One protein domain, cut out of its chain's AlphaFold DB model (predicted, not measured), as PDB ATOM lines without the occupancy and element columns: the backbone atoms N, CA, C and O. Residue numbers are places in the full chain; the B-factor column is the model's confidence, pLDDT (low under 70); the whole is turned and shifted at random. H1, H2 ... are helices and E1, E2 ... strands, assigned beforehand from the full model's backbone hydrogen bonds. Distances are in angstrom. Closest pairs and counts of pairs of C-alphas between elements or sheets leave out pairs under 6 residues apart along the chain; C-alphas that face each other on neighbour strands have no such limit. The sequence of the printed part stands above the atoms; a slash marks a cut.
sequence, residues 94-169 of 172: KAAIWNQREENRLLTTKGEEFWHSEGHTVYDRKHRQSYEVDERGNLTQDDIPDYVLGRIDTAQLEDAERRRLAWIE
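What this domain is: This is residues 94 to 169 of the 172 residues of an uncharacterized protein of Enterobacter cloacae subsp. cloacae (strain ATCC 13047 / DSM 30054 / NBRC 13535 / NCTC 10005 / WDCM 00083 / NCDC 279-56) (UniProt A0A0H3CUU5). A strongly twisted sheet of five short antiparallel strands has one long helix, H2, packed slantwise on one face, mainly on E2 and E1, while the four-residue helix H1 lies by E2 on the opposite face. The strands follow one another across the sheet as a row of hairpins, and a long stretch without a named element, residues 142 to 153, leads from the edge strand E5 back to H2. The printed part has 76 residues, with two named helices and five named strands along the chain as H1 E1 E2 E3 E4 E5 H2; the sheet's order is E1 - E2 - E3 - E4 - E5, and the class is mixed, helices and strands. It is compact, with a radius of gyration of the C-alphas of 11.4 A and spans of 34 by 23 by 23 A.

How they stand to each other: H1, residues 95 to 98, is on the sheet over E2, residues 113 to 118, at a height of 8.3 A over the sheet; their closest C-alphas, those of Ala 95 and Ser 117, are 5.5 A apart. E1, residues 105 to 107, forms a hairpin with E2, with N 106 and O 114 2.7 A apart. E2 and E3, residues 121 to 124, form the next hairpin, with N 123 and O 115 2.8 A apart. E3 and E4, residues 129 to 133, are a hairpin with N 124 and O 129 2.8 A apart. E4 and E5, residues 139 to 141, are a hairpin with N 140 and O 132 2.8 A apart. These five strands are a meander, each the antiparallel neighbour of the one before, and E1 and E5 are apart. Pairing is staggered: E2 pairs with E1 over residues 113 to 115 and with E3 over residues 115 to 118. H2, residues 154 to 169, is on the opposite face from H1, over E2 at a height of 8.9 A over the sheet, slantwise to the strands at 47 degrees to E2 on the local plane. The closest C-alphas of H2 and E2, those of Ala 160 and His 116, are 6.4 A apart. Every O i to N i+4 pair in H2 is within hydrogen-bond range; H1 is too short for such a pair.

Where its parts are: H1 begins at C-alpha 95, (160.130, 137.246, 184.005). E1 spans 6.8 A, E2 16.2 A, E3 10.2 A, E4 13.0 A and E5 7.1 A, from first to last C-alpha. H2 spans 22.5 A and ends at C-alpha 169, (157.169, 125.168, 192.184).

The domain as a whole: The C-alphas of Val 148 and Glu 169, the two farthest apart, are 35.7 A apart. The printed part has no cut, and the link from E5 to H2, 12 residues, is long. The mean pLDDT of the printed part is 92.9, and no printed residue is under 70.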
ATOM      1  N   LYS A  94     161.018 136.677 188.245       90.12
ATOM      2  CA  LYS A  94     162.101 136.886 187.278       90.12
ATOM      3  C   LYS A  94     161.630 136.578 185.854       90.12
ATOM      4  O   LYS A  94     162.157 135.673 185.205       90.12
ATOM      5  N   ALA A  95     160.688 137.380 185.354       86.62
ATOM      6  CA  ALA A  95     160.130 137.246 184.005       86.62
ATOM      7  C   ALA A  95     161.222 137.164 182.924       86.62
ATOM      8  O   ALA A  95     161.158 136.320 182.042       86.62
ATOM      9  N   ALA A  96     162.306 137.933 183.059       85.69
ATOM     10  CA  ALA A  96     163.415 137.912 182.104       85.69
ATOM     11  C   ALA A  96     164.100 136.537 181.946       85.69
ATOM     12  O   ALA A  96     164.612 136.250 180.867       85.69
ATOM     13  N   ILE A  97     164.128 135.698 182.991       88.81
ATOM     14  CA  ILE A  97     164.646 134.321 182.898       88.81
ATOM     15  C   ILE A  97     163.586 133.427 182.257       88.81
ATOM     16  O   ILE A  97     163.886 132.660 181.348       88.81
ATOM     17  N   TRP A  98     162.339 133.570 182.698       90.62
ATOM     18  CA  TRP A  98     161.207 132.820 182.166       90.62
ATOM     19  C   TRP A  98     161.036 133.011 180.659       90.62
ATOM     20  O   TRP A  98     160.926 132.042 179.913       90.62
ATOM     21  N   ASN A  99     161.100 134.251 180.177       88.19
ATOM     22  CA  ASN A  99     160.886 134.557 178.771       88.19
ATOM     23  C   ASN A  99     161.952 133.928 177.862       88.19
ATOM     24  O   ASN A  99     161.680 133.758 176.683       88.19
ATOM     25  N   GLN A 100     163.148 133.577 178.359       88.44
ATOM     26  CA  GLN A 100     164.207 132.934 177.555       88.44
ATOM     27  C   GLN A 100     163.869 131.516 177.098       88.44
ATOM     28  O   GLN A 100     164.577 130.980 176.252       88.44
ATOM     29  N   ARG A 101     162.811 130.920 177.640       89.44
ATOM     30  CA  ARG A 101     162.426 129.548 177.347       89.44
ATOM     31  C   ARG A 101     161.443 129.512 176.174       89.44
ATOM     32  O   ARG A 101     160.421 130.199 176.198       89.44
ATOM     33  N   GLU A 102     161.759 128.722 175.152       89.94
ATOM     34  CA  GLU A 102     160.980 128.648 173.904       89.94
ATOM     35  C   GLU A 102     159.568 128.110 174.117       89.94
ATOM     36  O   GLU A 102     158.636 128.496 173.415       89.94
ATOM     37  N   GLU A 103     159.375 127.270 175.129       87.44
ATOM     38  CA  GLU A 103     158.060 126.758 175.486       87.44
ATOM     39  C   GLU A 103     157.074 127.875 175.883       87.44
ATOM     40  O   GLU A 103     155.867 127.681 175.783       87.44
ATOM     41  N   ASN A 104     157.561 129.061 176.249       90.75
ATOM     42  CA  ASN A 104     156.726 130.198 176.651       90.75
ATOM     43  C   ASN A 104     156.344 131.109 175.493       90.75
ATOM     44  O   ASN A 104     155.691 132.132 175.712       90.75
ATOM     45  N   ARG A 105     156.789 130.772 174.282       95.69
ATOM     46  CA  ARG A 105     156.420 131.494 173.078       95.69
ATOM     47  C   ARG A 105     154.945 131.253 172.774       95.69
ATOM     48  O   ARG A 105     154.476 130.118 172.753       95.69
ATOM     49  N   LEU A 106     154.248 132.345 172.514       96.62
ATOM     50  CA  LEU A 106     152.856 132.409 172.117       96.62
ATOM     51  C   LEU A 106     152.772 133.010 170.717       96.62
ATOM     52  O   LEU A 106     153.531 133.922 170.384       96.62
ATOM     53  N   LEU A 107     151.831 132.521 169.919       96.94
ATOM     54  CA  LEU A 107     151.503 133.096 168.617       96.94
ATOM     55  C   LEU A 107     150.127 133.749 168.645       96.94
ATOM     56  O   LEU A 107     149.182 133.195 169.217       96.94
ATOM     57  N   THR A 108     150.012 134.905 167.994       96.81
ATOM     58  CA  THR A 108     148.709 135.514 167.730       96.81
ATOM     59  C   THR A 108     148.040 134.895 166.502       96.81
ATOM     60  O   THR A 108     148.681 134.270 165.657       96.81
ATOM     61  N   THR A 109     146.746 135.160 166.317       95.75
ATOM     62  CA  THR A 109     145.989 134.816 165.099       95.75
ATOM     63  C   THR A 109     146.551 135.440 163.817       95.75
ATOM     64  O   THR A 109     146.137 135.057 162.727       95.75
ATOM     65  N   LYS A 110     147.449 136.428 163.929       94.62
ATOM     66  CA  LYS A 110     148.144 137.064 162.801       94.62
ATOM     67  C   LYS A 110     149.593 136.591 162.642       94.62
ATOM     68  O   LYS A 110     150.273 137.059 161.737       94.62
ATOM     69  N   GLY A 111     150.038 135.644 163.469       94.62
ATOM     70  CA  GLY A 111     151.386 135.080 163.417       94.62
ATOM     71  C   GLY A 111     152.454 135.919 164.119       94.62
ATOM     72  O   GLY A 111     153.635 135.652 163.919       94.62
ATOM     73  N   GLU A 112     152.067 136.904 164.932       95.50
ATOM     74  CA  GLU A 112     153.017 137.675 165.740       95.50
ATOM     75  C   GLU A 112     153.469 136.860 166.959       95.50
ATOM     76  O   GLU A 112     152.678 136.119 167.552       95.50
ATOM     77  N   GLU A 113     154.741 137.001 167.337       95.81
ATOM     78  CA  GLU A 113     155.359 136.254 168.437       95.81
ATOM     79  C   GLU A 113     155.376 137.059 169.738       95.81
ATOM     80  O   GLU A 113     155.864 138.189 169.795       95.81
ATOM     81  N   PHE A 114     154.919 136.424 170.813       96.25
ATOM     82  CA  PHE A 114     154.939 136.962 172.168       96.25
ATOM     83  C   PHE A 114     155.506 135.937 173.141       96.25
ATOM     84  O   PHE A 114     155.538 134.743 172.860       96.25
ATOM     85  N   TRP A 115     155.942 136.385 174.314       95.94
ATOM     86  CA  TRP A 115     156.408 135.505 175.380       95.94
ATOM     87  C   TRP A 115     155.552 135.701 176.616       95.94
ATOM     88  O   TRP A 115     155.402 136.820 177.103       95.94
ATOM     89  N   HIS A 116     155.014 134.607 177.143       95.62
ATOM     90  CA  HIS A 116     154.262 134.636 178.388       95.62
ATOM     91  C   HIS A 116     155.132 135.178 179.538       95.62
ATOM     92  O   HIS A 116     156.272 134.736 179.695       95.62
ATOM     93  N   SER A 117     154.610 136.125 180.326       91.50
ATOM     94  CA  SER A 117     155.309 136.751 181.454       91.50
ATOM     95  C   SER A 117     154.759 136.262 182.795       91.50
ATOM     96  O   SER A 117     155.425 135.485 183.478       91.50
ATOM     97  N   GLU A 118     153.555 136.688 183.166       91.69
ATOM     98  CA  GLU A 118     152.869 136.297 184.398       91.69
ATOM     99  C   GLU A 118     151.369 136.539 184.239       91.69
ATOM    100  O   GLU A 118     150.963 137.620 183.807       91.69
ATOM    101  N   GLY A 119     150.554 135.552 184.619       92.38
ATOM    102  CA  GLY A 119     149.103 135.665 184.559       92.38
ATOM    103  C   GLY A 119     148.642 135.948 183.133       92.38
ATOM    104  O   GLY A 119     148.822 135.131 182.238       92.38
ATOM    105  N   HIS A 120     148.048 137.122 182.922       94.69
ATOM    106  CA  HIS A 120     147.545 137.539 181.614       94.69
ATOM    107  C   HIS A 120     148.509 138.462 180.861       94.69
ATOM    108  O   HIS A 120     148.173 138.999 179.811       94.69
ATOM    109  N   THR A 121     149.722 138.669 181.372       94.94
ATOM    110  CA  THR A 121     150.700 139.547 180.733       94.94
ATOM    111  C   THR A 121     151.600 138.774 179.777       94.94
ATOM    112  O   THR A 121     152.190 137.745 180.123       94.94
ATOM    113  N   VAL A 122     151.789 139.335 178.586       95.38
ATOM    114  CA  VAL A 122     152.738 138.855 177.581       95.38
ATOM    115  C   VAL A 122     153.729 139.950 177.211       95.38
ATOM    116  O   VAL A 122     153.458 141.141 177.354       95.38
ATOM    117  N   TYR A 123     154.901 139.542 176.742       94.94
ATOM    118  CA  TYR A 123     155.999 140.428 176.390       94.94
ATOM    119  C   TYR A 123     156.374 140.263 174.922       94.94
ATOM    120  O   TYR A 123     156.687 139.162 174.473       94.94
ATOM    121  N   ASP A 124     156.385 141.370 174.193       93.50
ATOM    122  CA  ASP A 124     156.969 141.492 172.867       93.50
ATOM    123  C   ASP A 124     158.460 141.817 173.010       93.50
ATOM    124  O   ASP A 124     158.853 142.915 173.420       93.50
ATOM    125  N   ARG A 125     159.321 140.866 172.644       89.12
ATOM    126  CA  ARG A 125     160.777 141.059 172.696       89.12
ATOM    127  C   ARG A 125     161.301 141.995 171.615       89.12
ATOM    128  O   ARG A 125     162.317 142.654 171.850       89.12
ATOM    129  N   LYS A 126     160.653 142.035 170.448       89.94
ATOM    130  CA  LYS A 126     161.077 142.830 169.291       89.94
ATOM    131  C   LYS A 126     160.932 144.314 169.600       89.94
ATOM    132  O   LYS A 126     161.863 145.078 169.349       89.94
ATOM    133  N   HIS A 127     159.810 144.693 170.204       90.31
ATOM    134  CA  HIS A 127     159.516 146.082 170.561       90.31
ATOM    135  C   HIS A 127     159.753 146.409 172.042       90.31
ATOM    136  O   HIS A 127     159.677 147.570 172.435       90.31
ATOM    137  N   ARG A 128     160.142 145.410 172.846       89.88
ATOM    138  CA  ARG A 128     160.399 145.523 174.292       89.88
ATOM    139  C   ARG A 128     159.206 146.084 175.060       89.88
ATOM    140  O   ARG A 128     159.350 146.966 175.906       89.88
ATOM    141  N   GLN A 129     158.031 145.551 174.761       91.06
ATOM    142  CA  GLN A 129     156.753 146.075 175.222       91.06
ATOM    143  C   GLN A 129     155.935 144.968 175.876       91.06
ATOM    144  O   GLN A 129     156.010 143.812 175.472       91.06
ATOM    145  N   SER A 130     155.181 145.317 176.914       92.88
ATOM    146  CA  SER A 130     154.262 144.383 177.570       92.88
ATOM    147  C   SER A 130     152.824 144.714 177.200       92.88
ATOM    148  O   SER A 130     152.484 145.887 177.019       92.88
ATOM    149  N   TYR A 131     152.008 143.672 177.119       95.50
ATOM    150  CA  TYR A 131     150.578 143.747 176.852       95.50
ATOM    151  C   TYR A 131     149.837 142.877 177.858       95.50
ATOM    152  O   TYR A 131     150.336 141.821 178.258       95.50
ATOM    153  N   GLU A 132     148.640 143.305 178.235       96.19
ATOM    154  CA  GLU A 132     147.696 142.476 178.975       96.19
ATOM    155  C   GLU A 132     146.728 141.812 177.999       96.19
ATOM    156  O   GLU A 132     146.230 142.452 177.073       96.19
ATOM    157  N   VAL A 133     146.493 140.518 178.172       96.19
ATOM    158  CA  VAL A 133     145.574 139.744 177.344       96.19
ATOM    159  C   VAL A 133     144.203 139.733 178.013       96.19
ATOM    160  O   VAL A 133     144.031 139.161 179.093       96.19
ATOM    161  N   ASP A 134     143.224 140.361 177.364       94.50
ATOM    162  CA  ASP A 134     141.847 140.380 177.858       94.50
ATOM    163  C   ASP A 134     141.172 138.994 177.767       94.50
ATOM    164  O   ASP A 134     141.695 138.045 177.179       94.50
ATOM    165  N   GLU A 135     139.957 138.875 178.308       92.88
ATOM    166  CA  GLU A 135     139.170 137.627 178.298       92.88
ATOM    167  C   GLU A 135     138.856 137.090 176.889       92.88
ATOM    168  O   GLU A 135     138.445 135.943 176.724       92.88
ATOM    169  N   ARG A 136     139.010 137.921 175.856       93.00
ATOM    170  CA  ARG A 136     138.769 137.572 174.452       93.00
ATOM    171  C   ARG A 136     140.072 137.328 173.689       93.00
ATOM    172  O   ARG A 136     140.017 137.120 172.473       93.00
ATOM    173  N   GLY A 137     141.218 137.378 174.365       94.81
ATOM    174  CA  GLY A 137     142.529 137.190 173.767       94.81
ATOM    175  C   GLY A 137     143.114 138.436 173.098       94.81
ATOM    176  O   GLY A 137     144.128 138.318 172.412       94.81
ATOM    177  N   ASN A 138     142.496 139.617 173.211       96.31
ATOM    178  CA  ASN A 138     143.069 140.833 172.630       96.31
ATOM    179  C   ASN A 138     144.241 141.322 173.482       96.31
ATOM    180  O   ASN A 138     144.175 141.315 174.707       96.31
ATOM    181  N   LEU A 139     145.285 141.797 172.810       95.94
ATOM    182  CA  LEU A 139     146.407 142.480 173.441       95.94
ATOM    183  C   LEU A 139     145.978 143.905 173.780       95.94
ATOM    184  O   LEU A 139     145.531 144.631 172.897       95.94
ATOM    185  N   THR A 140     146.098 144.302 175.038       94.81
ATOM    186  CA  THR A 140     145.655 145.605 175.534       94.81
ATOM    187  C   THR A 140     146.799 146.365 176.193       94.81
ATOM    188  O   THR A 140     147.728 145.773 176.754       94.81
ATOM    189  N   GLN A 141     146.731 147.691 176.103       91.06
ATOM    190  CA  GLN A 141     147.562 148.619 176.860       91.06
ATOM    191  C   GLN A 141     146.676 149.730 177.403       91.06
ATOM    192  O   GLN A 141     145.923 150.322 176.633       91.06
ATOM    193  N   ASP A 142     146.749 149.995 178.708       87.50
ATOM    194  CA  ASP A 142     145.853 150.943 179.384       87.50
ATOM    195  C   ASP A 142     144.369 150.677 179.040       87.50
ATOM    196  O   ASP A 142     143.612 151.596 178.727       87.50
ATOM    197  N   ASP A 143     143.979 149.394 179.022       84.44
ATOM    198  CA  ASP A 143     142.649 148.886 178.644       84.44
ATOM    199  C   ASP A 143     142.215 149.158 177.190       84.44
ATOM    200  O   ASP A 143     141.057 148.940 176.820       84.44
ATOM    201  N   ILE A 144     143.134 149.599 176.327       88.56
ATOM    202  CA  ILE A 144     142.880 149.842 174.903       88.56
ATOM    203  C   ILE A 144     143.381 148.642 174.084       88.56
ATOM    204  O   ILE A 144     144.584 148.369 174.084       88.56
ATOM    205  N   PRO A 145     142.499 147.928 173.357       90.19
ATOM    206  CA  PRO A 145     142.907 146.796 172.530       90.19
ATOM    207  C   PRO A 145     143.681 147.207 171.271       90.19
ATOM    208  O   PRO A 145     143.215 148.031 170.480       90.19
ATOM    209  N   ASP A 146     144.810 146.545 171.023       89.50
ATOM    210  CA  ASP A 146     145.549 146.594 169.766       89.50
ATOM    211  C   ASP A 146     145.132 145.435 168.849       89.50
ATOM    212  O   ASP A 146     145.643 144.313 168.894       89.50
ATOM    213  N   TYR A 147     144.185 145.719 167.957       89.50
ATOM    214  CA  TYR A 147     143.718 144.743 166.976       89.50
ATOM    215  C   TYR A 147     144.717 144.488 165.836       89.50
ATOM    216  O   TYR A 147     144.526 143.541 165.062       89.50
ATOM    217  N   VAL A 148     145.758 145.315 165.672       90.31
ATOM    218  CA  VAL A 148     146.736 145.188 164.579       90.31
ATOM    219  C   VAL A 148     147.567 143.927 164.759       90.31
ATOM    220  O   VAL A 148     147.759 143.211 163.777       90.31
ATOM    221  N   LEU A 149     147.934 143.607 165.997       91.12
ATOM    222  CA  LEU A 149     148.784 142.471 166.366       91.12
ATOM    223  C   LEU A 149     148.027 141.129 166.404       91.12
ATOM    224  O   LEU A 149     148.634 140.060 166.389       91.12
ATOM    225  N   GLY A 150     146.691 141.169 166.369       93.12
ATOM    226  CA  GLY A 150     145.834 139.983 166.407       93.12
ATOM    227  C   GLY A 150     145.469 139.583 167.834       93.12
ATOM    228  O   GLY A 150     145.521 140.401 168.746       93.12
ATOM    229  N   ARG A 151     145.045 138.329 168.016       96.44
ATOM    230  CA  ARG A 151     144.635 137.794 169.323       96.44
ATOM    231  C   ARG A 151     145.484 136.610 169.734       96.44
ATOM    232  O   ARG A 151     145.851 135.817 168.874       96.44
ATOM    233  N   ILE A 152     145.735 136.457 171.023       97.00
ATOM    234  CA  ILE A 152     146.291 135.236 171.602       97.00
ATOM    235  C   ILE A 152     145.130 134.319 171.987       97.00
ATOM    236  O   ILE A 152     144.180 134.755 172.629       97.00
ATOM    237  N   ASP A 153     145.201 133.049 171.589       96.25
ATOM    238  CA  ASP A 153     144.271 132.027 172.076       96.25
ATOM    239  C   ASP A 153     144.415 131.882 173.601       96.25
ATOM    240  O   ASP A 153     145.515 131.623 174.103       96.25
ATOM    241  N   THR A 154     143.315 132.044 174.338       95.00
ATOM    242  CA  THR A 154     143.311 131.980 175.804       95.00
ATOM    243  C   THR A 154     143.757 130.612 176.312       95.00
ATOM    244  O   THR A 154     144.452 130.548 177.320       95.00
ATOM    245  N   ALA A 155     143.491 129.525 175.579       95.50
ATOM    246  CA  ALA A 155     143.963 128.193 175.959       95.50
ATOM    247  C   ALA A 155     145.500 128.092 175.932       95.50
ATOM    248  O   ALA A 155     146.109 127.424 176.769       95.50
ATOM    249  N   GLN A 156     146.138 128.782 174.982       95.75
ATOM    250  CA  GLN A 156     147.596 128.857 174.871       95.75
ATOM    251  C   GLN A 156     148.195 129.654 176.041       95.75
ATOM    252  O   GLN A 156     149.220 129.264 176.602       95.75
ATOM    253  N   LEU A 157     147.541 130.758 176.417       96.06
ATOM    254  CA  LEU A 157     147.933 131.596 177.548       96.06
ATOM    255  C   LEU A 157     147.815 130.834 178.876       96.06
ATOM    256  O   LEU A 157     148.772 130.790 179.644       96.06
ATOM    257  N   GLU A 158     146.680 130.177 179.115       95.56
ATOM    258  CA  GLU A 158     146.427 129.375 180.318       95.56
ATOM    259  C   GLU A 158     147.414 128.210 180.455       95.56
ATOM    260  O   GLU A 158     147.917 127.928 181.546       95.56
ATOM    261  N   ASP A 159     147.736 127.534 179.349       95.94
ATOM    262  CA  ASP A 159     148.759 126.491 179.339       95.94
ATOM    263  C   ASP A 159     150.158 127.042 179.675       95.94
ATOM    264  O   ASP A 159     150.905 126.412 180.431       95.94
ATOM    265  N   ALA A 160     150.518 128.219 179.159       95.12
ATOM    266  CA  ALA A 160     151.788 128.863 179.483       95.12
ATOM    267  C   ALA A 160     151.855 129.330 180.948       95.12
ATOM    268  O   ALA A 160     152.899 129.172 181.589       95.12
ATOM    269  N   GLU A 161     150.757 129.840 181.511       95.19
ATOM    270  CA  GLU A 161     150.670 130.194 182.933       95.19
ATOM    271  C   GLU A 161     150.783 128.957 183.824       95.19
ATOM    272  O   GLU A 161     151.579 128.940 184.763       95.19
ATOM    273  N   ARG A 162     150.093 127.864 183.482       95.50
ATOM    274  CA  ARG A 162     150.233 126.588 184.197       95.50
ATOM    275  C   ARG A 162     151.683 126.102 184.211       95.50
ATOM    276  O   ARG A 162     152.180 125.679 185.255       95.50
ATOM    277  N   ARG A 163     152.383 126.171 183.073       94.38
ATOM    278  CA  ARG A 163     153.803 125.794 182.984       94.38
ATOM    279  C   ARG A 163     154.701 126.725 183.794       94.38
ATOM    280  O   ARG A 163     155.648 126.242 184.412       94.38
ATOM    281  N   ARG A 164     154.393 128.025 183.850       93.50
ATOM    282  CA  ARG A 164     155.111 128.992 184.696       93.50
ATOM    283  C   ARG A 164     154.992 128.636 186.170       93.50
ATOM    284  O   ARG A 164     156.004 128.599 186.866       93.50
ATOM    285  N   LEU A 165     153.776 128.359 186.633       93.06
ATOM    286  CA  LEU A 165     153.514 127.994 188.024       93.06
ATOM    287  C   LEU A 165     154.234 126.695 188.396       93.06
ATOM    288  O   LEU A 165     154.966 126.672 189.383       93.06
ATOM    289  N   ALA A 166     154.147 125.666 187.549       92.88
ATOM    290  CA  ALA A 166     154.889 124.420 187.745       92.88
ATOM    291  C   ALA A 166     156.411 124.648 187.783       92.88
ATOM    292  O   ALA A 166     157.118 124.049 188.593       92.88
ATOM    293  N   TRP A 167     156.931 125.547 186.942       90.94
ATOM    294  CA  TRP A 167     158.349 125.900 186.943       90.94
ATOM    295  C   TRP A 167     158.775 126.593 188.245       90.94
ATOM    296  O   TRP A 167     159.800 126.231 188.820       90.94
ATOM    297  N   ILE A 168     157.975 127.538 188.747       90.31
ATOM    298  CA  ILE A 168     158.201 128.196 190.045       90.31
ATOM    299  C   ILE A 168     158.189 127.177 191.188       90.31
ATOM    300  O   ILE A 168     159.019 127.266 192.091       90.31
ATOM    301  N   GLU A 169     157.269 126.213 191.161       89.31
ATOM    302  CA  GLU A 169     157.169 125.168 192.184       89.31
ATOM    303  C   GLU A 169     158.346 124.194 192.156       89.31
ATOM    304  O   GLU A 169     158.797 123.777 193.220       89.31
TER     305      GLU A 169